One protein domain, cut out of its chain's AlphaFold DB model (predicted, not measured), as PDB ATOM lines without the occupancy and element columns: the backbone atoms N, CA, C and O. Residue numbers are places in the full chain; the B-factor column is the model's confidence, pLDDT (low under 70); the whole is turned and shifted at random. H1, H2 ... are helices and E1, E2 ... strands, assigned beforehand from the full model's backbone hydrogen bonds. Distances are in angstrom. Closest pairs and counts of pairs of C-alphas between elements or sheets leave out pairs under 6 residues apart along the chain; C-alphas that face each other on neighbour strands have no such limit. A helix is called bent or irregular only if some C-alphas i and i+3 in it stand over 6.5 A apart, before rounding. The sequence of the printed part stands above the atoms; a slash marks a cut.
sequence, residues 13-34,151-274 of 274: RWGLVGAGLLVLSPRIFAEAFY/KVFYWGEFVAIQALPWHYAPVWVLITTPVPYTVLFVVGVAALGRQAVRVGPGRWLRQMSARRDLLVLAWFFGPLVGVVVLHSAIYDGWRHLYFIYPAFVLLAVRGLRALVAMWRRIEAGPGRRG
ATOM      1  N   ARG A  13     217.376 189.691 273.621       93.25
ATOM      2  CA  ARG A  13     217.950 190.530 272.552       93.25
ATOM      3  C   ARG A  13     219.111 189.821 271.861       93.25
ATOM      4  O   ARG A  13     219.106 189.647 270.651       93.25
ATOM      5  N   TRP A  14     220.058 189.302 272.644       91.75
ATOM      6  CA  TRP A  14     221.193 188.539 272.114       91.75
ATOM      7  C   TRP A  14     220.780 187.203 271.483       91.75
ATOM      8  O   TRP A  14     221.436 186.727 270.559       91.75
ATOM      9  N   GLY A  15     219.682 186.605 271.957       91.50
ATOM     10  CA  GLY A  15     219.069 185.448 271.312       91.50
ATOM     11  C   GLY A  15     218.541 185.773 269.915       91.50
ATOM     12  O   GLY A  15     218.775 184.991 268.994       91.50
ATOM     13  N   LEU A  16     217.854 186.911 269.752       93.81
ATOM     14  CA  LEU A  16     217.346 187.368 268.453       93.81
ATOM     15  C   LEU A  16     218.480 187.729 267.507       93.81
ATOM     16  O   LEU A  16     218.458 187.272 266.374       93.81
ATOM     17  N   VAL A  17     219.503 188.445 267.985       94.75
ATOM     18  CA  VAL A  17     220.699 188.741 267.181       94.75
ATOM     19  C   VAL A  17     221.307 187.445 266.649       94.75
ATOM     20  O   VAL A  17     221.529 187.325 265.454       94.75
ATOM     21  N   GLY A  18     221.495 186.423 267.489       93.69
ATOM     22  CA  GLY A  18     222.025 185.136 267.026       93.69
ATOM     23  C   GLY A  18     221.126 184.396 266.027       93.69
ATOM     24  O   GLY A  18     221.632 183.662 265.187       93.69
ATOM     25  N   ALA A  19     219.803 184.557 266.104       94.44
ATOM     26  CA  ALA A  19     218.898 183.995 265.103       94.44
ATOM     27  C   ALA A  19     218.957 184.789 263.789       94.44
ATOM     28  O   ALA A  19     219.069 184.188 262.728       94.44
ATOM     29  N   GLY A  20     218.968 186.122 263.878       95.50
ATOM     30  CA  GLY A  20     219.095 187.029 262.740       95.50
ATOM     31  C   GLY A  20     220.404 186.825 261.986       95.50
ATOM     32  O   GLY A  20     220.371 186.649 260.780       95.50
ATOM     33  N   LEU A  21     221.543 186.724 262.678       95.19
ATOM     34  CA  LEU A  21     222.839 186.447 262.042       95.19
ATOM     35  C   LEU A  21     222.863 185.097 261.304       95.19
ATOM     36  O   LEU A  21     223.548 184.972 260.292       95.19
ATOM     37  N   LEU A  22     222.135 184.084 261.795       94.56
ATOM     38  CA  LEU A  22     222.021 182.805 261.088       94.56
ATOM     39  C   LEU A  22     221.205 182.963 259.798       94.56
ATOM     40  O   LEU A  22     221.658 182.516 258.751       94.56
ATOM     41  N   VAL A  23     220.030 183.597 259.884       94.06
ATOM     42  CA  VAL A  23     219.115 183.786 258.742       94.06
ATOM     43  C   VAL A  23     219.708 184.730 257.697       94.06
ATOM     44  O   VAL A  23     219.587 184.474 256.512       94.06
ATOM     45  N   LEU A  24     220.399 185.785 258.124       94.69
ATOM     46  CA  LEU A  24     221.048 186.765 257.249       94.69
ATOM     47  C   LEU A  24     222.413 186.291 256.724       94.69
ATOM     48  O   LEU A  24     223.130 187.069 256.104       94.69
ATOM     49  N   SER A  25     222.823 185.052 257.007       93.75
ATOM     50  CA  SER A  25     224.050 184.497 256.436       93.75
ATOM     51  C   SER A  25     223.798 184.092 254.983       93.75
ATOM     52  O   SER A  25     223.044 183.141 254.776       93.75
ATOM     53  N   PRO A  26     224.433 184.730 253.978       92.44
ATOM     54  CA  PRO A  26     224.093 184.507 252.570       92.44
ATOM     55  C   PRO A  26     224.188 183.035 252.153       92.44
ATOM     56  O   PRO A  26     223.282 182.506 251.516       92.44
ATOM     57  N   ARG A  27     225.256 182.347 252.581       91.06
ATOM     58  CA  ARG A  27     225.503 180.931 252.270       91.06
ATOM     59  C   ARG A  27     224.415 180.022 252.846       91.06
ATOM     60  O   ARG A  27     223.852 179.210 252.125       91.06
ATOM     61  N   ILE A  28     224.119 180.162 254.141       92.88
ATOM     62  CA  ILE A  28     223.136 179.314 254.838       92.88
ATOM     63  C   ILE A  28     221.719 179.632 254.368       92.88
ATOM     64  O   ILE A  28     220.916 178.719 254.212       92.88
ATOM     65  N   PHE A  29     221.424 180.907 254.112       93.81
ATOM     66  CA  PHE A  29     220.144 181.330 253.565       93.81
ATOM     67  C   PHE A  29     219.905 180.703 252.191       93.81
ATOM     68  O   PHE A  29     218.884 180.057 252.003       93.81
ATOM     69  N   ALA A  30     220.869 180.806 251.269       93.00
ATOM     70  CA  ALA A  30     220.752 180.225 249.933       93.00
ATOM     71  C   ALA A  30     220.606 178.693 249.971       93.00
ATOM     72  O   ALA A  30     219.721 178.134 249.330       93.00
ATOM     73  N   GLU A  31     221.434 178.007 250.762       93.38
ATOM     74  CA  GLU A  31     221.400 176.544 250.895       93.38
ATOM     75  C   GLU A  31     220.080 176.032 251.488       93.38
ATOM     76  O   GLU A  31     219.683 174.902 251.217       93.38
ATOM     77  N   ALA A  32     219.354 176.854 252.252       92.31
ATOM     78  CA  ALA A  32     218.071 176.458 252.825       92.31
ATOM     79  C   ALA A  32     216.973 176.221 251.772       92.31
ATOM     80  O   ALA A  32     215.992 175.549 252.084       92.31
ATOM     81  N   PHE A  33     217.134 176.726 250.543       92.19
ATOM     82  CA  PHE A  33     216.137 176.576 249.476       92.19
ATOM     83  C   PHE A  33     216.269 175.277 248.674       92.19
ATOM     84  O   PHE A  33     215.288 174.843 248.079       92.19
ATOM     85  N   TYR A  34     217.450 174.650 248.643       91.12
ATOM     86  CA  TYR A  34     217.692 173.472 247.795       91.12
ATOM     87  C   TYR A  34     218.427 172.324 248.498       91.12
ATOM     88  O   TYR A  34     218.316 171.170 248.079       91.12
ATOM     89  N   LYS A 151     237.647 164.922 242.549       86.38
ATOM     90  CA  LYS A 151     238.553 166.060 242.656       86.38
ATOM     91  C   LYS A 151     237.738 167.321 242.882       86.38
ATOM     92  O   LYS A 151     236.643 167.458 242.341       86.38
ATOM     93  N   VAL A 152     238.284 168.236 243.666       89.25
ATOM     94  CA  VAL A 152     237.718 169.566 243.882       89.25
ATOM     95  C   VAL A 152     238.696 170.612 243.385       89.25
ATOM     96  O   VAL A 152     239.909 170.438 243.476       89.25
ATOM     97  N   PHE A 153     238.160 171.704 242.852       89.62
ATOM     98  CA  PHE A 153     238.973 172.834 242.436       89.62
ATOM     99  C   PHE A 153     239.372 173.655 243.665       89.62
ATOM    100  O   PHE A 153     238.518 174.218 244.358       89.62
ATOM    101  N   TYR A 154     240.668 173.693 243.956       91.31
ATOM    102  CA  TYR A 154     241.229 174.407 245.092       91.31
ATOM    103  C   TYR A 154     242.555 175.049 244.692       91.31
ATOM    104  O   TYR A 154     243.437 174.376 244.174       91.31
ATOM    105  N   TRP A 155     242.683 176.359 244.924       89.69
ATOM    106  CA  TRP A 155     243.911 177.122 244.642       89.69
ATOM    107  C   TRP A 155     244.426 176.998 243.195       89.69
ATOM    108  O   TRP A 155     245.625 176.982 242.951       89.69
ATOM    109  N   GLY A 156     243.515 176.946 242.220       91.06
ATOM    110  CA  GLY A 156     243.884 176.871 240.802       91.06
ATOM    111  C   GLY A 156     244.086 175.451 240.272       91.06
ATOM    112  O   GLY A 156     244.225 175.285 239.064       91.06
ATOM    113  N   GLU A 157     244.032 174.430 241.129       92.50
ATOM    114  CA  GLU A 157     244.278 173.039 240.745       92.50
ATOM    115  C   GLU A 157     243.134 172.103 241.158       92.50
ATOM    116  O   GLU A 157     242.369 172.365 242.089       92.50
ATOM    117  N   PHE A 158     243.013 170.974 240.458       90.81
ATOM    118  CA  PHE A 158     242.085 169.906 240.825       90.81
ATOM    119  C   PHE A 158     242.749 168.939 241.803       90.81
ATOM    120  O   PHE A 158     243.482 168.031 241.406       90.81
ATOM    121  N   VAL A 159     242.434 169.104 243.085       89.25
ATOM    122  CA  VAL A 159     242.981 168.300 244.182       89.25
ATOM    123  C   VAL A 159     242.029 167.150 244.504       89.25
ATOM    124  O   VAL A 159     240.814 167.339 244.577       89.25
ATOM    125  N   ALA A 160     242.560 165.943 244.697       87.88
ATOM    126  CA  ALA A 160     241.758 164.797 245.123       87.88
ATOM    127  C   ALA A 160     241.194 165.017 246.538       87.88
ATOM    128  O   ALA A 160     241.903 165.512 247.413       87.88
ATOM    129  N   ILE A 161     239.948 164.605 246.794       85.06
ATOM    130  CA  ILE A 161     239.287 164.801 248.103       85.06
ATOM    131  C   ILE A 161     240.017 164.098 249.262       85.06
ATOM    132  O   ILE A 161     239.867 164.500 250.413       85.06
ATOM    133  N   GLN A 162     240.818 163.073 248.958       82.81
ATOM    134  CA  GLN A 162     241.655 162.346 249.917       82.81
ATOM    135  C   GLN A 162     242.982 163.063 250.224       82.81
ATOM    136  O   GLN A 162     243.593 162.796 251.252       82.81
ATOM    137  N   ALA A 163     243.425 163.969 249.349       84.69
ATOM    138  CA  ALA A 163     244.676 164.722 249.473       84.69
ATOM    139  C   ALA A 163     244.430 166.190 249.859       84.69
ATOM    140  O   ALA A 163     245.273 167.057 249.629       84.69
ATOM    141  N   LEU A 164     243.250 166.492 250.411       85.44
ATOM    142  CA  LEU A 164     242.902 167.855 250.771       85.44
ATOM    143  C   LEU A 164     243.754 168.354 251.933       85.44
ATOM    144  O   LEU A 164     243.872 167.675 252.957       85.44
ATOM    145  N   PRO A 165     244.313 169.567 251.822       89.44
ATOM    146  CA  PRO A 165     245.139 170.087 252.883       89.44
ATOM    147  C   PRO A 165     244.276 170.521 254.074       89.44
ATOM    148  O   PRO A 165     243.123 170.935 253.924       89.44
ATOM    149  N   TRP A 166     244.857 170.497 255.275       88.69
ATOM    150  CA  TRP A 166     244.160 170.796 256.536       88.69
ATOM    151  C   TRP A 166     243.442 172.159 256.551       88.69
ATOM    152  O   TRP A 166     242.439 172.337 257.244       88.69
ATOM    153  N   HIS A 167     243.952 173.127 255.784       91.31
ATOM    154  CA  HIS A 167     243.435 174.490 255.718       91.31
ATOM    155  C   HIS A 167     242.251 174.646 254.753       91.31
ATOM    156  O   HIS A 167     241.604 175.690 254.776       91.31
ATOM    157  N   TYR A 168     241.893 173.617 253.977       91.31
ATOM    158  CA  TYR A 168     240.775 173.664 253.031       91.31
ATOM    159  C   TYR A 168     239.460 174.097 253.699       91.31
ATOM    160  O   TYR A 168     238.860 175.099 253.305       91.31
ATOM    161  N   ALA A 169     239.026 173.397 254.754       90.75
ATOM    162  CA  ALA A 169     237.774 173.717 255.444       90.75
ATOM    163  C   ALA A 169     237.802 175.096 256.142       90.75
ATOM    164  O   ALA A 169     236.870 175.874 255.922       90.75
ATOM    165  N   PRO A 170     238.842 175.460 256.924       90.81
ATOM    166  CA  PRO A 170     238.969 176.805 257.488       90.81
ATOM    167  C   PRO A 170     238.935 177.926 256.441       90.81
ATOM    168  O   PRO A 170     238.238 178.920 256.645       90.81
ATOM    169  N   VAL A 171     239.639 177.761 255.316       92.88
ATOM    170  CA  VAL A 171     239.660 178.749 254.226       92.88
ATOM    171  C   VAL A 171     238.273 178.896 253.616       92.88
ATOM    172  O   VAL A 171     237.790 180.016 253.484       92.88
ATOM    173  N   TRP A 172     237.587 177.789 253.317       92.12
ATOM    174  CA  TRP A 172     236.228 177.834 252.774       92.12
ATOM    175  C   TRP A 172     235.233 178.512 253.712       92.12
ATOM    176  O   TRP A 172     234.410 179.304 253.250       92.12
ATOM    177  N   VAL A 173     235.318 178.252 255.019       91.88
ATOM    178  CA  VAL A 173     234.519 178.981 256.014       91.88
ATOM    179  C   VAL A 173     234.841 180.472 255.939       91.88
ATOM    180  O   VAL A 173     233.925 181.280 255.836       91.88
ATOM    181  N   LEU A 174     236.120 180.853 255.935       91.19
ATOM    182  CA  LEU A 174     236.537 182.256 255.962       91.19
ATOM    183  C   LEU A 174     236.088 183.045 254.724       91.19
ATOM    184  O   LEU A 174     235.560 184.141 254.873       91.19
ATOM    185  N   ILE A 175     236.258 182.490 253.524       91.75
ATOM    186  CA  ILE A 175     235.935 183.196 252.273       91.75
ATOM    187  C   ILE A 175     234.427 183.242 251.982       91.75
ATOM    188  O   ILE A 175     233.973 184.110 251.245       91.75
ATOM    189  N   THR A 176     233.637 182.319 252.549       91.50
ATOM    190  CA  THR A 176     232.175 182.260 252.331       91.50
ATOM    191  C   THR A 176     231.349 182.814 253.491       91.50
ATOM    192  O   THR A 176     230.118 182.827 253.415       91.50
ATOM    193  N   THR A 177     231.995 183.279 254.563       93.31
ATOM    194  CA  THR A 177     231.323 183.941 255.685       93.31
ATOM    195  C   THR A 177     231.564 185.450 255.641       93.31
ATOM    196  O   THR A 177     232.680 185.885 255.360       93.31
ATOM    197  N   PRO A 178     230.541 186.286 255.917       94.38
ATOM    198  CA  PRO A 178     230.724 187.734 255.932       94.38
ATOM    199  C   PRO A 178     231.835 188.169 256.898       94.38
ATOM    200  O   PRO A 178     231.824 187.784 258.071       94.38
ATOM    201  N   VAL A 179     232.740 189.040 256.434       95.06
ATOM    202  CA  VAL A 179     233.884 189.550 257.219       95.06
ATOM    203  C   VAL A 179     233.480 190.058 258.612       95.06
ATOM    204  O   VAL A 179     234.142 189.672 259.582       95.06
ATOM    205  N   PRO A 180     232.382 190.832 258.789       95.50
ATOM    206  CA  PRO A 180     231.967 191.267 260.121       95.50
ATOM    207  C   PRO A 180     231.711 190.099 261.079       95.50
ATOM    208  O   PRO A 180     232.047 190.179 262.259       95.50
ATOM    209  N   TYR A 181     231.152 188.986 260.597       95.62
ATOM    210  CA  TYR A 181     230.835 187.843 261.453       95.62
ATOM    211  C   TYR A 181     232.107 187.124 261.885       95.62
ATOM    212  O   TYR A 181     232.223 186.736 263.047       95.62
ATOM    213  N   THR A 182     233.078 187.007 260.980       95.56
ATOM    214  CA  THR A 182     234.396 186.436 261.265       95.56
ATOM    215  C   THR A 182     235.158 187.275 262.286       95.56
ATOM    216  O   THR A 182     235.654 186.729 263.271       95.56
ATOM    217  N   VAL A 183     235.184 188.603 262.134       96.75
ATOM    218  CA  VAL A 183     235.810 189.502 263.122       96.75
ATOM    219  C   VAL A 183     235.151 189.333 264.493       96.75
ATOM    220  O   VAL A 183     235.833 189.131 265.499       96.75
ATOM    221  N   LEU A 184     233.815 189.333 264.545       97.12
ATOM    222  CA  LEU A 184     233.071 189.115 265.786       97.12
ATOM    223  C   LEU A 184     233.343 187.734 266.397       97.12
ATOM    224  O   LEU A 184     233.464 187.615 267.617       97.12
ATOM    225  N   PHE A 185     233.454 186.691 265.575       97.31
ATOM    226  CA  PHE A 185     233.810 185.345 266.014       97.31
ATOM    227  C   PHE A 185     235.193 185.327 266.674       97.31
ATOM    228  O   PHE A 185     235.314 184.856 267.810       97.31
ATOM    229  N   VAL A 186     236.208 185.905 266.021       96.88
ATOM    230  CA  VAL A 186     237.583 185.983 266.541       96.88
ATOM    231  C   VAL A 186     237.614 186.739 267.868       96.88
ATOM    232  O   VAL A 186     238.174 186.243 268.848       96.88
ATOM    233  N   VAL A 187     236.940 187.890 267.953       97.38
ATOM    234  CA  VAL A 187     236.817 188.653 269.208       97.38
ATOM    235  C   VAL A 187     236.127 187.823 270.296       97.38
ATOM    236  O   VAL A 187     236.539 187.854 271.457       97.38
ATOM    237  N   GLY A 188     235.095 187.053 269.943       96.50
ATOM    238  CA  GLY A 188     234.373 186.177 270.863       96.50
ATOM    239  C   GLY A 188     235.245 185.065 271.444       96.50
ATOM    240  O   GLY A 188     235.250 184.867 272.663       96.50
ATOM    241  N   VAL A 189     236.006 184.372 270.595       96.88
ATOM    242  CA  VAL A 189     236.959 183.329 271.007       96.88
ATOM    243  C   VAL A 189     238.080 183.934 271.853       96.88
ATOM    244  O   VAL A 189     238.357 183.437 272.945       96.88
ATOM    245  N   ALA A 190     238.660 185.060 271.427       96.38
ATOM    246  CA  ALA A 190     239.704 185.753 272.178       96.38
ATOM    247  C   ALA A 190     239.215 186.210 273.563       96.38
ATOM    248  O   ALA A 190     239.932 186.067 274.553       96.38
ATOM    249  N   ALA A 191     237.982 186.714 273.671       93.75
ATOM    250  CA  ALA A 191     237.393 187.105 274.950       93.75
ATOM    251  C   ALA A 191     237.230 185.912 275.911       93.75
ATOM    252  O   ALA A 191     237.461 186.066 277.112       93.75
ATOM    253  N   LEU A 192     236.865 184.730 275.396       93.62
ATOM    254  CA  LEU A 192     236.789 183.498 276.189       93.62
ATOM    255  C   LEU A 192     238.174 183.027 276.636       93.62
ATOM    256  O   LEU A 192     238.355 182.738 277.818       93.62
ATOM    257  N   GLY A 193     239.156 183.022 275.731       93.31
ATOM    258  CA  GLY A 193     240.540 182.661 276.047       93.31
ATOM    259  C   GLY A 193     241.134 183.564 277.128       93.31
ATOM    260  O   GLY A 193     241.621 183.080 278.148       93.31
ATOM    261  N   ARG A 194     240.986 184.889 276.984       92.75
ATOM    262  CA  ARG A 194     241.417 185.862 278.004       92.75
ATOM    263  C   ARG A 194     240.735 185.622 279.351       92.75
ATOM    264  O   ARG A 194     241.379 185.749 280.387       92.75
ATOM    265  N   GLN A 195     239.442 185.291 279.357       90.81
ATOM    266  CA  GLN A 195     238.717 184.987 280.591       90.81
ATOM    267  C   GLN A 195     239.247 183.710 281.263       90.81
ATOM    268  O   GLN A 195     239.433 183.707 282.478       90.81
ATOM    269  N   ALA A 196     239.505 182.653 280.489       92.00
ATOM    270  CA  ALA A 196     240.034 181.391 281.000       92.00
ATOM    271  C   ALA A 196     241.444 181.556 281.593       92.00
ATOM    272  O   ALA A 196     241.696 181.070 282.694       92.00
ATOM    273  N   VAL A 197     242.323 182.308 280.917       93.38
ATOM    274  CA  VAL A 197     243.682 182.612 281.405       93.38
ATOM    275  C   VAL A 197     243.636 183.444 282.689       93.38
ATOM    276  O   VAL A 197     244.282 183.089 283.666       93.38
ATOM    277  N   ARG A 198     242.818 184.506 282.736       92.19
ATOM    278  CA  ARG A 198     242.715 185.390 283.916       92.19
ATOM    279  C   ARG A 198     242.192 184.690 285.170       92.19
ATOM    280  O   ARG A 198     242.611 185.018 286.270       92.19
ATOM    281  N   VAL A 199     241.228 183.783 285.016       90.88
ATOM    282  CA  VAL A 199     240.615 183.064 286.149       90.88
ATOM    283  C   VAL A 199     241.428 181.821 286.534       90.88
ATOM    284  O   VAL A 199     241.332 181.347 287.668       90.88
ATOM    285  N   GLY A 200     242.222 181.295 285.602       91.38
ATOM    286  CA  GLY A 200     242.875 179.994 285.681       91.38
ATOM    287  C   GLY A 200     241.940 178.869 285.203       91.38
ATOM    288  O   GLY A 200     240.767 178.834 285.595       91.38
ATOM    289  N   PRO A 201     242.428 177.908 284.391       87.25
ATOM    290  CA  PRO A 201     241.584 176.928 283.699       87.25
ATOM    291  C   PRO A 201     240.759 176.055 284.653       87.25
ATOM    292  O   PRO A 201     239.563 175.861 284.436       87.25
ATOM    293  N   GLY A 202     241.343 175.598 285.767       87.38
ATOM    294  CA  GLY A 202     240.626 174.780 286.754       87.38
ATOM    295  C   GLY A 202     239.472 175.524 287.439       87.38
ATOM    296  O   GLY A 202     238.378 174.979 287.595       87.38
ATOM    297  N   ARG A 203     239.675 176.797 287.809       88.44
ATOM    298  CA  ARG A 203     238.621 177.643 288.402       88.44
ATOM    299  C   ARG A 203     237.578 178.046 287.364       88.44
ATOM    300  O   ARG A 203     236.393 178.105 287.687       88.44
ATOM    301  N   TRP A 204     238.001 178.273 286.122       90.69
ATOM    302  CA  TRP A 204     237.109 178.567 285.008       90.69
ATOM    303  C   TRP A 204     236.145 177.402 284.765       90.69
ATOM    304  O   TRP A 204     234.937 177.609 284.813       90.69
ATOM    305  N   LEU A 205     236.634 176.159 284.660       89.81
ATOM    306  CA  LEU A 205     235.798 174.966 284.437       89.81
ATOM    307  C   LEU A 205     234.786 174.677 285.557       89.81
ATOM    308  O   LEU A 205     233.750 174.053 285.309       89.81
ATOM    309  N   ARG A 206     235.009 175.167 286.783       88.12
ATOM    310  CA  ARG A 206     234.010 175.075 287.865       88.12
ATOM    311  C   ARG A 206     232.773 175.936 287.593       88.12
ATOM    312  O   ARG A 206     231.684 175.609 288.077       88.12
ATOM    313  N   GLN A 207     232.890 176.972 286.766       90.62
ATOM    314  CA  GLN A 207     231.773 177.833 286.390       90.62
ATOM    315  C   GLN A 207     230.873 177.154 285.352       90.62
ATOM    316  O   GLN A 207     231.314 176.621 284.336       90.62
ATOM    317  N   MET A 208     229.563 177.219 285.578       88.94
ATOM    318  CA  MET A 208     228.578 176.638 284.660       88.94
ATOM    319  C   MET A 208     228.576 177.308 283.279       88.94
ATOM    320  O   MET A 208     228.348 176.652 282.265       88.94
ATOM    321  N   SER A 209     228.788 178.625 283.241       90.38
ATOM    322  CA  SER A 209     228.911 179.400 282.002       90.38
ATOM    323  C   SER A 209     230.115 178.941 281.184       90.38
ATOM    324  O   SER A 209     229.961 178.662 280.001       90.38
ATOM    325  N   ALA A 210     231.267 178.759 281.833       92.44
ATOM    326  CA  ALA A 210     232.496 178.294 281.202       92.44
ATOM    327  C   ALA A 210     232.347 176.915 280.556       92.44
ATOM    328  O   ALA A 210     232.740 176.736 279.410       92.44
ATOM    329  N   ARG A 211     231.709 175.949 281.230       93.69
ATOM    330  CA  ARG A 211     231.471 174.617 280.638       93.69
ATOM    331  C   ARG A 211     230.560 174.668 279.412       93.69
ATOM    332  O   ARG A 211     230.763 173.916 278.467       93.69
ATOM    333  N   ARG A 212     229.580 175.578 279.390       93.06
ATOM    334  CA  ARG A 212     228.753 175.817 278.193       93.06
ATOM    335  C   ARG A 212     229.540 176.488 277.077       93.06
ATOM    336  O   ARG A 212     229.323 176.164 275.917       93.06
ATOM    337  N   ASP A 213     230.425 177.417 277.415       94.31
ATOM    338  CA  ASP A 213     231.315 178.044 276.442       94.31
ATOM    339  C   ASP A 213     232.283 177.014 275.850       94.31
ATOM    340  O   ASP A 213     232.434 176.965 274.632       94.31
ATOM    341  N   LEU A 214     232.832 176.123 276.680       95.81
ATOM    342  CA  LEU A 214     233.643 174.991 276.240       95.81
ATOM    343  C   LEU A 214     232.857 174.041 275.331       95.81
ATOM    344  O   LEU A 214     233.396 173.596 274.329       95.81
ATOM    345  N   LEU A 215     231.582 173.771 275.626       96.94
ATOM    346  CA  LEU A 215     230.721 172.958 274.761       96.94
ATOM    347  C   LEU A 215     230.536 173.584 273.376       96.94
ATOM    348  O   LEU A 215     230.588 172.878 272.375       96.94
ATOM    349  N   VAL A 216     230.349 174.903 273.297       96.81
ATOM    350  CA  VAL A 216     230.242 175.610 272.008       96.81
ATOM    351  C   VAL A 216     231.581 175.613 271.267       96.81
ATOM    352  O   VAL A 216     231.596 175.431 270.052       96.81
ATOM    353  N   LEU A 217     232.701 175.775 271.979       97.19
ATOM    354  CA  LEU A 217     234.038 175.656 271.391       97.19
ATOM    355  C   LEU A 217     234.282 174.239 270.857       97.19
ATOM    356  O   LEU A 217     234.719 174.095 269.724       97.19
ATOM    357  N   ALA A 218     233.938 173.202 271.622       97.12
ATOM    358  CA  ALA A 218     234.058 171.807 271.205       97.12
ATOM    359  C   ALA A 218     233.144 171.480 270.016       97.12
ATOM    360  O   ALA A 218     233.555 170.766 269.110       97.12
ATOM    361  N   TRP A 219     231.934 172.042 269.973       97.25
ATOM    362  CA  TRP A 219     231.038 171.916 268.823       97.25
ATOM    363  C   TRP A 219     231.626 172.564 267.561       97.25
ATOM    364  O   TRP A 219     231.535 171.982 266.487       97.25
ATOM    365  N   PHE A 220     232.258 173.735 267.668       96.88
ATOM    366  CA  PHE A 220     232.863 174.384 266.504       96.88
ATOM    367  C   PHE A 220     234.176 173.715 266.066       96.88
ATOM    368  O   PHE A 220     234.323 173.324 264.912       96.88
ATOM    369  N   PHE A 221     235.133 173.576 266.987       95.94
ATOM    370  CA  PHE A 221     236.488 173.114 266.680       95.94
ATOM    371  C   PHE A 221     236.608 171.591 266.599       95.94
ATOM    372  O   PHE A 221     237.426 171.103 265.829       95.94
ATOM    373  N   GLY A 222     235.801 170.836 267.348       93.62
ATOM    374  CA  GLY A 222     235.857 169.370 267.368       93.62
ATOM    375  C   GLY A 222     235.719 168.739 265.977       93.62
ATOM    376  O   GLY A 222     236.587 167.956 265.604       93.62
ATOM    377  N   PRO A 223     234.707 169.111 265.172       92.12
ATOM    378  CA  PRO A 223     234.584 168.675 263.782       92.12
ATOM    379  C   PRO A 223     235.781 169.039 262.912       92.12
ATOM    380  O   PRO A 223     236.238 168.207 262.141       92.12
ATOM    381  N   LEU A 224     236.298 170.266 263.036       91.75
ATOM    382  CA  LEU A 224     237.432 170.733 262.236       91.75
ATOM    383  C   LEU A 224     238.693 169.924 262.550       91.75
ATOM    384  O   LEU A 224     239.367 169.462 261.637       91.75
ATOM    385  N   VAL A 225     238.971 169.690 263.836       91.06
ATOM    386  CA  VAL A 225     240.077 168.827 264.271       91.06
ATOM    387  C   VAL A 225     239.850 167.392 263.803       91.06
ATOM    388  O   VAL A 225     240.768 166.776 263.279       91.06
ATOM    389  N   GLY A 226     238.627 166.873 263.937       86.81
ATOM    390  CA  GLY A 226     238.271 165.522 263.503       86.81
ATOM    391  C   GLY A 226     238.519 165.300 262.015       86.81
ATOM    392  O   GLY A 226     239.093 164.284 261.646       86.81
ATOM    393  N   VAL A 227     238.168 166.269 261.169       85.38
ATOM    394  CA  VAL A 227     238.429 166.219 259.723       85.38
ATOM    395  C   VAL A 227     239.919 166.124 259.423       85.38
ATOM    396  O   VAL A 227     240.314 165.295 258.608       85.38
ATOM    397  N   VAL A 228     240.734 166.943 260.093       85.56
ATOM    398  CA  VAL A 228     242.189 166.970 259.889       85.56
ATOM    399  C   VAL A 228     242.833 165.673 260.384       85.56
ATOM    400  O   VAL A 228     243.625 165.073 259.671       85.56
ATOM    401  N   VAL A 229     242.468 165.207 261.581       84.81
ATOM    402  CA  VAL A 229     243.059 164.006 262.195       84.81
ATOM    403  C   VAL A 229     242.644 162.734 261.456       84.81
ATOM    404  O   VAL A 229     243.470 161.861 261.205       84.81
ATOM    405  N   LEU A 230     241.367 162.622 261.086       80.00
ATOM    406  CA  LEU A 230     240.820 161.435 260.427       80.00
ATOM    407  C   LEU A 230     240.994 161.454 258.906       80.00
ATOM    408  O   LEU A 230     240.504 160.534 258.256       80.00
ATOM    409  N   HIS A 231     241.626 162.493 258.345       75.56
ATOM    410  CA  HIS A 231     241.757 162.697 256.897       75.56
ATOM    411  C   HIS A 231     240.413 162.511 256.177       75.56
ATOM    412  O   HIS A 231     240.307 161.853 255.144       75.56
ATOM    413  N   SER A 232     239.342 163.035 256.784       77.12
ATOM    414  CA  SER A 232     237.984 162.797 256.296       77.12
ATOM    415  C   SER A 232     237.775 163.494 254.961       77.12
ATOM    416  O   SER A 232     237.991 164.699 254.844       77.12
ATOM    417  N   ALA A 233     237.279 162.746 253.980       74.00
ATOM    418  CA  ALA A 233     236.946 163.285 252.674       74.00
ATOM    419  C   ALA A 233     235.834 164.346 252.782       74.00
ATOM    420  O   ALA A 233     234.700 164.051 253.172       74.00
ATOM    421  N   ILE A 234     236.153 165.586 252.407       80.94
ATOM    422  CA  ILE A 234     235.186 166.678 252.247       80.94
ATOM    423  C   ILE A 234     235.198 167.116 250.788       80.94
ATOM    424  O   ILE A 234     236.237 167.140 250.143       80.94
ATOM    425  N   TYR A 235     234.036 167.486 250.267       80.56
ATOM    426  CA  TYR A 235     233.892 168.052 248.932       80.56
ATOM    427  C   TYR A 235     232.810 169.135 248.907       80.56
ATOM    428  O   TYR A 235     232.088 169.326 249.896       80.56
ATOM    429  N   ASP A 236     232.741 169.857 247.785       82.38
ATOM    430  CA  ASP A 236     231.842 170.994 247.536       82.38
ATOM    431  C   ASP A 236     231.945 172.086 248.618       82.38
ATOM    432  O   ASP A 236     230.965 172.498 249.249       82.38
ATOM    433  N   GLY A 237     233.176 172.535 248.881       86.25
ATOM    434  CA  GLY A 237     233.481 173.477 249.956       86.25
ATOM    435  C   GLY A 237     233.343 172.836 251.336       86.25
ATOM    436  O   GLY A 237     233.992 171.839 251.630       86.25
ATOM    437  N   TRP A 238     232.511 173.413 252.207       89.69
ATOM    438  CA  TRP A 238     232.368 172.995 253.610       89.69
ATOM    439  C   TRP A 238     230.942 172.559 253.978       89.69
ATOM    440  O   TRP A 238     230.576 172.572 255.153       89.69
ATOM    441  N   ARG A 239     230.136 172.120 252.995       90.19
ATOM    442  CA  ARG A 239     228.732 171.691 253.200       90.19
ATOM    443  C   ARG A 239     228.557 170.634 254.291       90.19
ATOM    444  O   ARG A 239     227.644 170.699 255.108       90.19
ATOM    445  N   HIS A 240     229.518 169.717 254.365       89.25
ATOM    446  CA  HIS A 240     229.597 168.643 255.350       89.25
ATOM    447  C   HIS A 240     229.686 169.180 256.788       89.25
ATOM    448  O   HIS A 240     229.323 168.490 257.736       89.25
ATOM    449  N   LEU A 241     230.151 170.420 256.943       93.75
ATOM    450  CA  LEU A 241     230.417 171.092 258.205       93.75
ATOM    451  C   LEU A 241     229.403 172.196 258.527       93.75
ATOM    452  O   LEU A 241     229.558 172.859 259.547       93.75
ATOM    453  N   TYR A 242     228.336 172.395 257.747       95.00
ATOM    454  CA  TYR A 242     227.347 173.451 258.026       95.00
ATOM    455  C   TYR A 242     226.760 173.386 259.444       95.00
ATOM    456  O   TYR A 242     226.486 174.418 260.056       95.00
ATOM    457  N   PHE A 243     226.661 172.191 260.027       95.38
ATOM    458  CA  PHE A 243     226.200 171.996 261.402       95.38
ATOM    459  C   PHE A 243     227.060 172.694 262.476       95.38
ATOM    460  O   PHE A 243     226.576 172.872 263.595       95.38
ATOM    461  N   ILE A 244     228.296 173.120 262.173       95.94
ATOM    462  CA  ILE A 244     229.145 173.902 263.095       95.94
ATOM    463  C   ILE A 244     228.809 175.397 263.076       95.94
ATOM    464  O   ILE A 244     229.147 176.129 264.008       95.94
ATOM    465  N   TYR A 245     228.134 175.877 262.029       96.25
ATOM    466  CA  TYR A 245     227.865 177.300 261.837       96.25
ATOM    467  C   TYR A 245     226.995 177.931 262.942       96.25
ATOM    468  O   TYR A 245     227.293 179.040 263.388       96.25
ATOM    469  N   PRO A 246     225.979 177.247 263.499       96.75
ATOM    470  CA  PRO A 246     225.337 177.685 264.735       96.75
ATOM    471  C   PRO A 246     226.316 178.007 265.881       96.75
ATOM    472  O   PRO A 246     226.145 179.016 266.567       96.75
ATOM    473  N   ALA A 247     227.361 177.198 266.086       97.06
ATOM    474  CA  ALA A 247     228.378 177.456 267.107       97.06
ATOM    475  C   ALA A 247     229.206 178.705 266.778       97.06
ATOM    476  O   ALA A 247     229.423 179.546 267.655       97.06
ATOM    477  N   PHE A 248     229.587 178.861 265.504       97.06
ATOM    478  CA  PHE A 248     230.249 180.060 264.990       97.06
ATOM    479  C   PHE A 248     229.433 181.323 265.295       97.06
ATOM    480  O   PHE A 248     229.931 182.247 265.937       97.06
ATOM    481  N   VAL A 249     228.143 181.329 264.948       96.81
ATOM    482  CA  VAL A 249     227.245 182.465 265.202       96.81
ATOM    483  C   VAL A 249     227.111 182.745 266.700       96.81
ATOM    484  O   VAL A 249     227.158 183.899 267.127       96.81
ATOM    485  N   LEU A 250     226.992 181.712 267.540       96.62
ATOM    486  CA  LEU A 250     226.946 181.898 268.993       96.62
ATOM    487  C   LEU A 250     228.226 182.569 269.520       96.62
ATOM    488  O   LEU A 250     228.147 183.412 270.419       96.62
ATOM    489  N   LEU A 251     229.399 182.198 269.004       97.12
ATOM    490  CA  LEU A 251     230.683 182.818 269.351       97.12
ATOM    491  C   LEU A 251     230.779 184.257 268.821       97.12
ATOM    492  O   LEU A 251     231.179 185.139 269.581       97.12
ATOM    493  N   ALA A 252     230.286 184.535 267.614       97.00
ATOM    494  CA  ALA A 252     230.192 185.892 267.076       97.00
ATOM    495  C   ALA A 252     229.314 186.810 267.947       97.00
ATOM    496  O   ALA A 252     229.731 187.906 268.323       97.00
ATOM    497  N   VAL A 253     228.142 186.340 268.397       96.38
ATOM    498  CA  VAL A 253     227.281 187.094 269.336       96.38
ATOM    499  C   VAL A 253     228.013 187.405 270.645       96.38
ATOM    500  O   VAL A 253     227.830 188.473 271.235       96.38
ATOM    501  N   ARG A 254     228.858 186.485 271.130       94.75
ATOM    502  CA  ARG A 254     229.676 186.714 272.331       94.75
ATOM    503  C   ARG A 254     230.716 187.810 272.101       94.75
ATOM    504  O   ARG A 254     230.915 188.606 273.022       94.75
ATOM    505  N   GLY A 255     231.337 187.851 270.923       95.81
ATOM    506  CA  GLY A 255     232.255 188.915 270.524       95.81
ATOM    507  C   GLY A 255     231.559 190.266 270.432       95.81
ATOM    508  O   GLY A 255     232.005 191.219 271.063       95.81
ATOM    509  N   LEU A 256     230.392 190.323 269.786       96.00
ATOM    510  CA  LEU A 256     229.590 191.547 269.701       96.00
ATOM    511  C   LEU A 256     229.222 192.077 271.089       96.00
ATOM    512  O   LEU A 256     229.408 193.254 271.388       96.00
ATOM    513  N   ARG A 257     228.777 191.193 271.987       94.62
ATOM    514  CA  ARG A 257     228.501 191.565 273.378       94.62
ATOM    515  C   ARG A 257     229.747 192.089 274.100       94.62
ATOM    516  O   ARG A 257     229.620 192.980 274.936       94.62
ATOM    517  N   ALA A 258     230.926 191.528 273.829       93.19
ATOM    518  CA  ALA A 258     232.175 191.993 274.428       93.19
ATOM    519  C   ALA A 258     232.550 193.400 273.938       93.19
ATOM    520  O   ALA A 258     232.923 194.233 274.762       93.19
ATOM    521  N   LEU A 259     232.374 193.683 272.644       94.50
ATOM    522  CA  LEU A 259     232.591 195.014 272.069       94.50
ATOM    523  C   LEU A 259     231.609 196.042 272.634       94.50
ATOM    524  O   LEU A 259     232.038 197.080 273.121       94.50
ATOM    525  N   VAL A 260     230.313 195.720 272.693       93.75
ATOM    526  CA  VAL A 260     229.302 196.614 273.290       93.75
ATOM    527  C   VAL A 260     229.597 196.889 274.768       93.75
ATOM    528  O   VAL A 260     229.430 198.010 275.242       93.75
ATOM    529  N   ALA A 261     230.056 195.884 275.519       90.94
ATOM    530  CA  ALA A 261     230.444 196.078 276.914       90.94
ATOM    531  C   ALA A 261     231.705 196.946 277.062       90.94
ATOM    532  O   ALA A 261     231.829 197.657 278.054       90.94
ATOM    533  N   MET A 262     232.634 196.877 276.108       90.81
ATOM    534  CA  MET A 262     233.831 197.716 276.069       90.81
ATOM    535  C   MET A 262     233.473 199.164 275.735       90.81
ATOM    536  O   MET A 262     233.858 200.060 276.478       90.81
ATOM    537  N   TRP A 263     232.654 199.370 274.703       92.25
ATOM    538  CA  TRP A 263     232.148 200.678 274.287       92.25
ATOM    539  C   TRP A 263     231.469 201.423 275.443       92.25
ATOM    540  O   TRP A 263     231.875 202.523 275.799       92.25
ATOM    541  N   ARG A 264     230.537 200.761 276.143       91.75
ATOM    542  CA  ARG A 264     229.848 201.346 277.309       91.75
ATOM    543  C   ARG A 264     230.776 201.719 278.466       91.75
ATOM    544  O   ARG A 264     230.433 202.584 279.259       91.75
ATOM    545  N   ARG A 265     231.916 201.036 278.623       88.69
ATOM    546  CA  ARG A 265     232.910 201.378 279.658       88.69
ATOM    547  C   ARG A 265     233.708 202.619 279.285       88.69
ATOM    548  O   ARG A 265     234.068 203.366 280.182       88.69
ATOM    549  N   ILE A 266     233.975 202.808 277.994       89.12
ATOM    550  CA  ILE A 266     234.658 203.993 277.472       89.12
ATOM    551  C   ILE A 266     233.735 205.210 277.618       89.12
ATOM    552  O   ILE A 266     234.149 206.209 278.196       89.12
ATOM    553  N   GLU A 267     232.467 205.089 277.211       85.44
ATOM    554  CA  GLU A 267     231.460 206.155 277.362       85.44
ATOM    555  C   GLU A 267     231.199 206.546 278.823       85.44
ATOM    556  O   GLU A 267     230.900 207.700 279.109       85.44
ATOM    557  N   ALA A 268     231.295 205.600 279.764       79.56
ATOM    558  CA  ALA A 268     231.014 205.875 281.172       79.56
ATOM    559  C   ALA A 268     232.064 206.773 281.859       79.56
ATOM    560  O   ALA A 268     231.741 207.341 282.902       79.56
ATOM    561  N   GLY A 269     233.271 206.918 281.290       65.75
ATOM    562  CA  GLY A 269     234.364 207.752 281.804       65.75
ATOM    563  C   GLY A 269     234.849 207.408 283.234       65.75
ATOM    564  O   GLY A 269     234.182 206.694 283.983       65.75
ATOM    565  N   PRO A 270     236.013 207.922 283.679       58.69
ATOM    566  CA  PRO A 270     236.468 207.763 285.067       58.69
ATOM    567  C   PRO A 270     235.645 208.571 286.095       58.69
ATOM    568  O   PRO A 270     235.733 208.309 287.288       58.69
ATOM    569  N   GLY A 271     234.841 209.549 285.654       52.75
ATOM    570  CA  GLY A 271     234.297 210.633 286.490       52.75
ATOM    571  C   GLY A 271     232.934 210.416 287.162       52.75
ATOM    572  O   GLY A 271     232.303 211.392 287.544       52.75
ATOM    573  N   ARG A 272     232.432 209.181 287.301       49.12
ATOM    574  CA  ARG A 272     231.146 208.894 287.990       49.12
ATOM    575  C   ARG A 272     231.277 207.991 289.220       49.12
ATOM    576  O   ARG A 272     230.346 207.282 289.591       49.12
ATOM    577  N   ARG A 273     232.456 208.001 289.839       47.00
ATOM    578  CA  ARG A 273     232.702 207.439 291.172       47.00
ATOM    579  C   ARG A 273     233.294 208.534 292.060       47.00
ATOM    580  O   ARG A 273     234.477 208.487 292.375       47.00
ATOM    581  N   GLY A 274     232.482 209.543 292.347       38.53
ATOM    582  CA  GLY A 274     232.663 210.489 293.444       38.53
ATOM    583  C   GLY A 274     231.456 210.347 294.345       38.53
ATOM    584  O   GLY A 274     230.344 210.339 293.766       38.53
TER     585      GLY A 274
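This is residues 13 to 34 and 151 to 274 of the 274 residues of an uncharacterized protein of Hymenobacter glacialis (UniProt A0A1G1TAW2). One long helix, H7, runs through the middle of this model, with H1, H6 and the crossing helix H4 packed round it. At one end of the long axis is a small hairpin of two strands, E1 and E2; at the other end residues 260 to 274, of which 260 to 267 belong to H7, stick out. The printed part has 146 residues, with seven named helices and two named strands in the order H1 H2 E1 E2 H3 H4 H5 H6 H7 along the chain; it is mostly helix, with one antiparallel sheet, E1 - E2. It is loose, with a radius of gyration of the C-alphas of 18.3 A, and elongated, spanning 68 by 35 by 26 A.

Start at H1, residues 13 to 23, which touches the hub H7, residues 239 to 267, at a steep tilt of 39 degrees, opposite ways; their closest C-alphas, Gly 18 and Val 253, are 6.1 A apart. H2, residues 26 to 31, only just touches H1, with 3 pairs of C-alphas within 8 A, and only at the corner; the closest, Val 23 and Phe 29, are 5.8 A apart. In the hairpin of E1, residues 151 to 154, and E2, residues 157 to 160, look for N 152 and O 159, within hydrogen-bond range at 2.8 A. H3, residues 168 to 176, is near H7; its Tyr 168 has its C-alpha 8.0 A from that of Tyr 154, the closest pair with E1. H4, residues 179 to 199, touches H7 at residues 248 to 258 alone, about perpendicular, only just, at 71 degrees; the closest C-alphas, Gly 188 and Gly 255, are 3.5 A apart. H5, residues 201 to 206, is close to H4 but not clearly touching: the closest C-alphas, Ala 196 and Trp 204, are 5.7 A apart. H6, residues 208 to 229, forms a helical hairpin with H7, at a steep tilt of 42 degrees; the closest C-alphas, Phe 220 and Ile 244, are 5.1 A apart. In H1 to H5 every O i to N i+4 pair is within hydrogen-bond range; in H6 it is 16 of 18, in H7 20 of 25.

Find C-alpha 13 at (217.950, 190.530, 272.552); H1 runs 15.4 A from there. After the cut, E1 begins with C-alpha 151 at (238.553, 166.060, 242.656). H4 is 30.4 A long and H6 29.6 A. H6 is irregular, but only just: C-alphas 220 and 223 are 6.6 A apart. H7, 42.2 A long, is irregular, with C-alphas 240 and 243 7.7 A apart; it has a kink of 38 degrees near residue 246 and ends with C-alpha 267 at (231.460, 206.155, 277.362).

The C-alphas farthest apart, Lys 151 and Gly 274, are 67.7 A apart. Residues 35 to 150 are not printed; C-alphas 34 and 151 are 22.7 A apart across the cut. Of the links that are printed whole, E2 to H3 and H6 to H7 are short and the rest tight. The mean pLDDT of the printed part is 90.1; residues 269 to 274 are under 70.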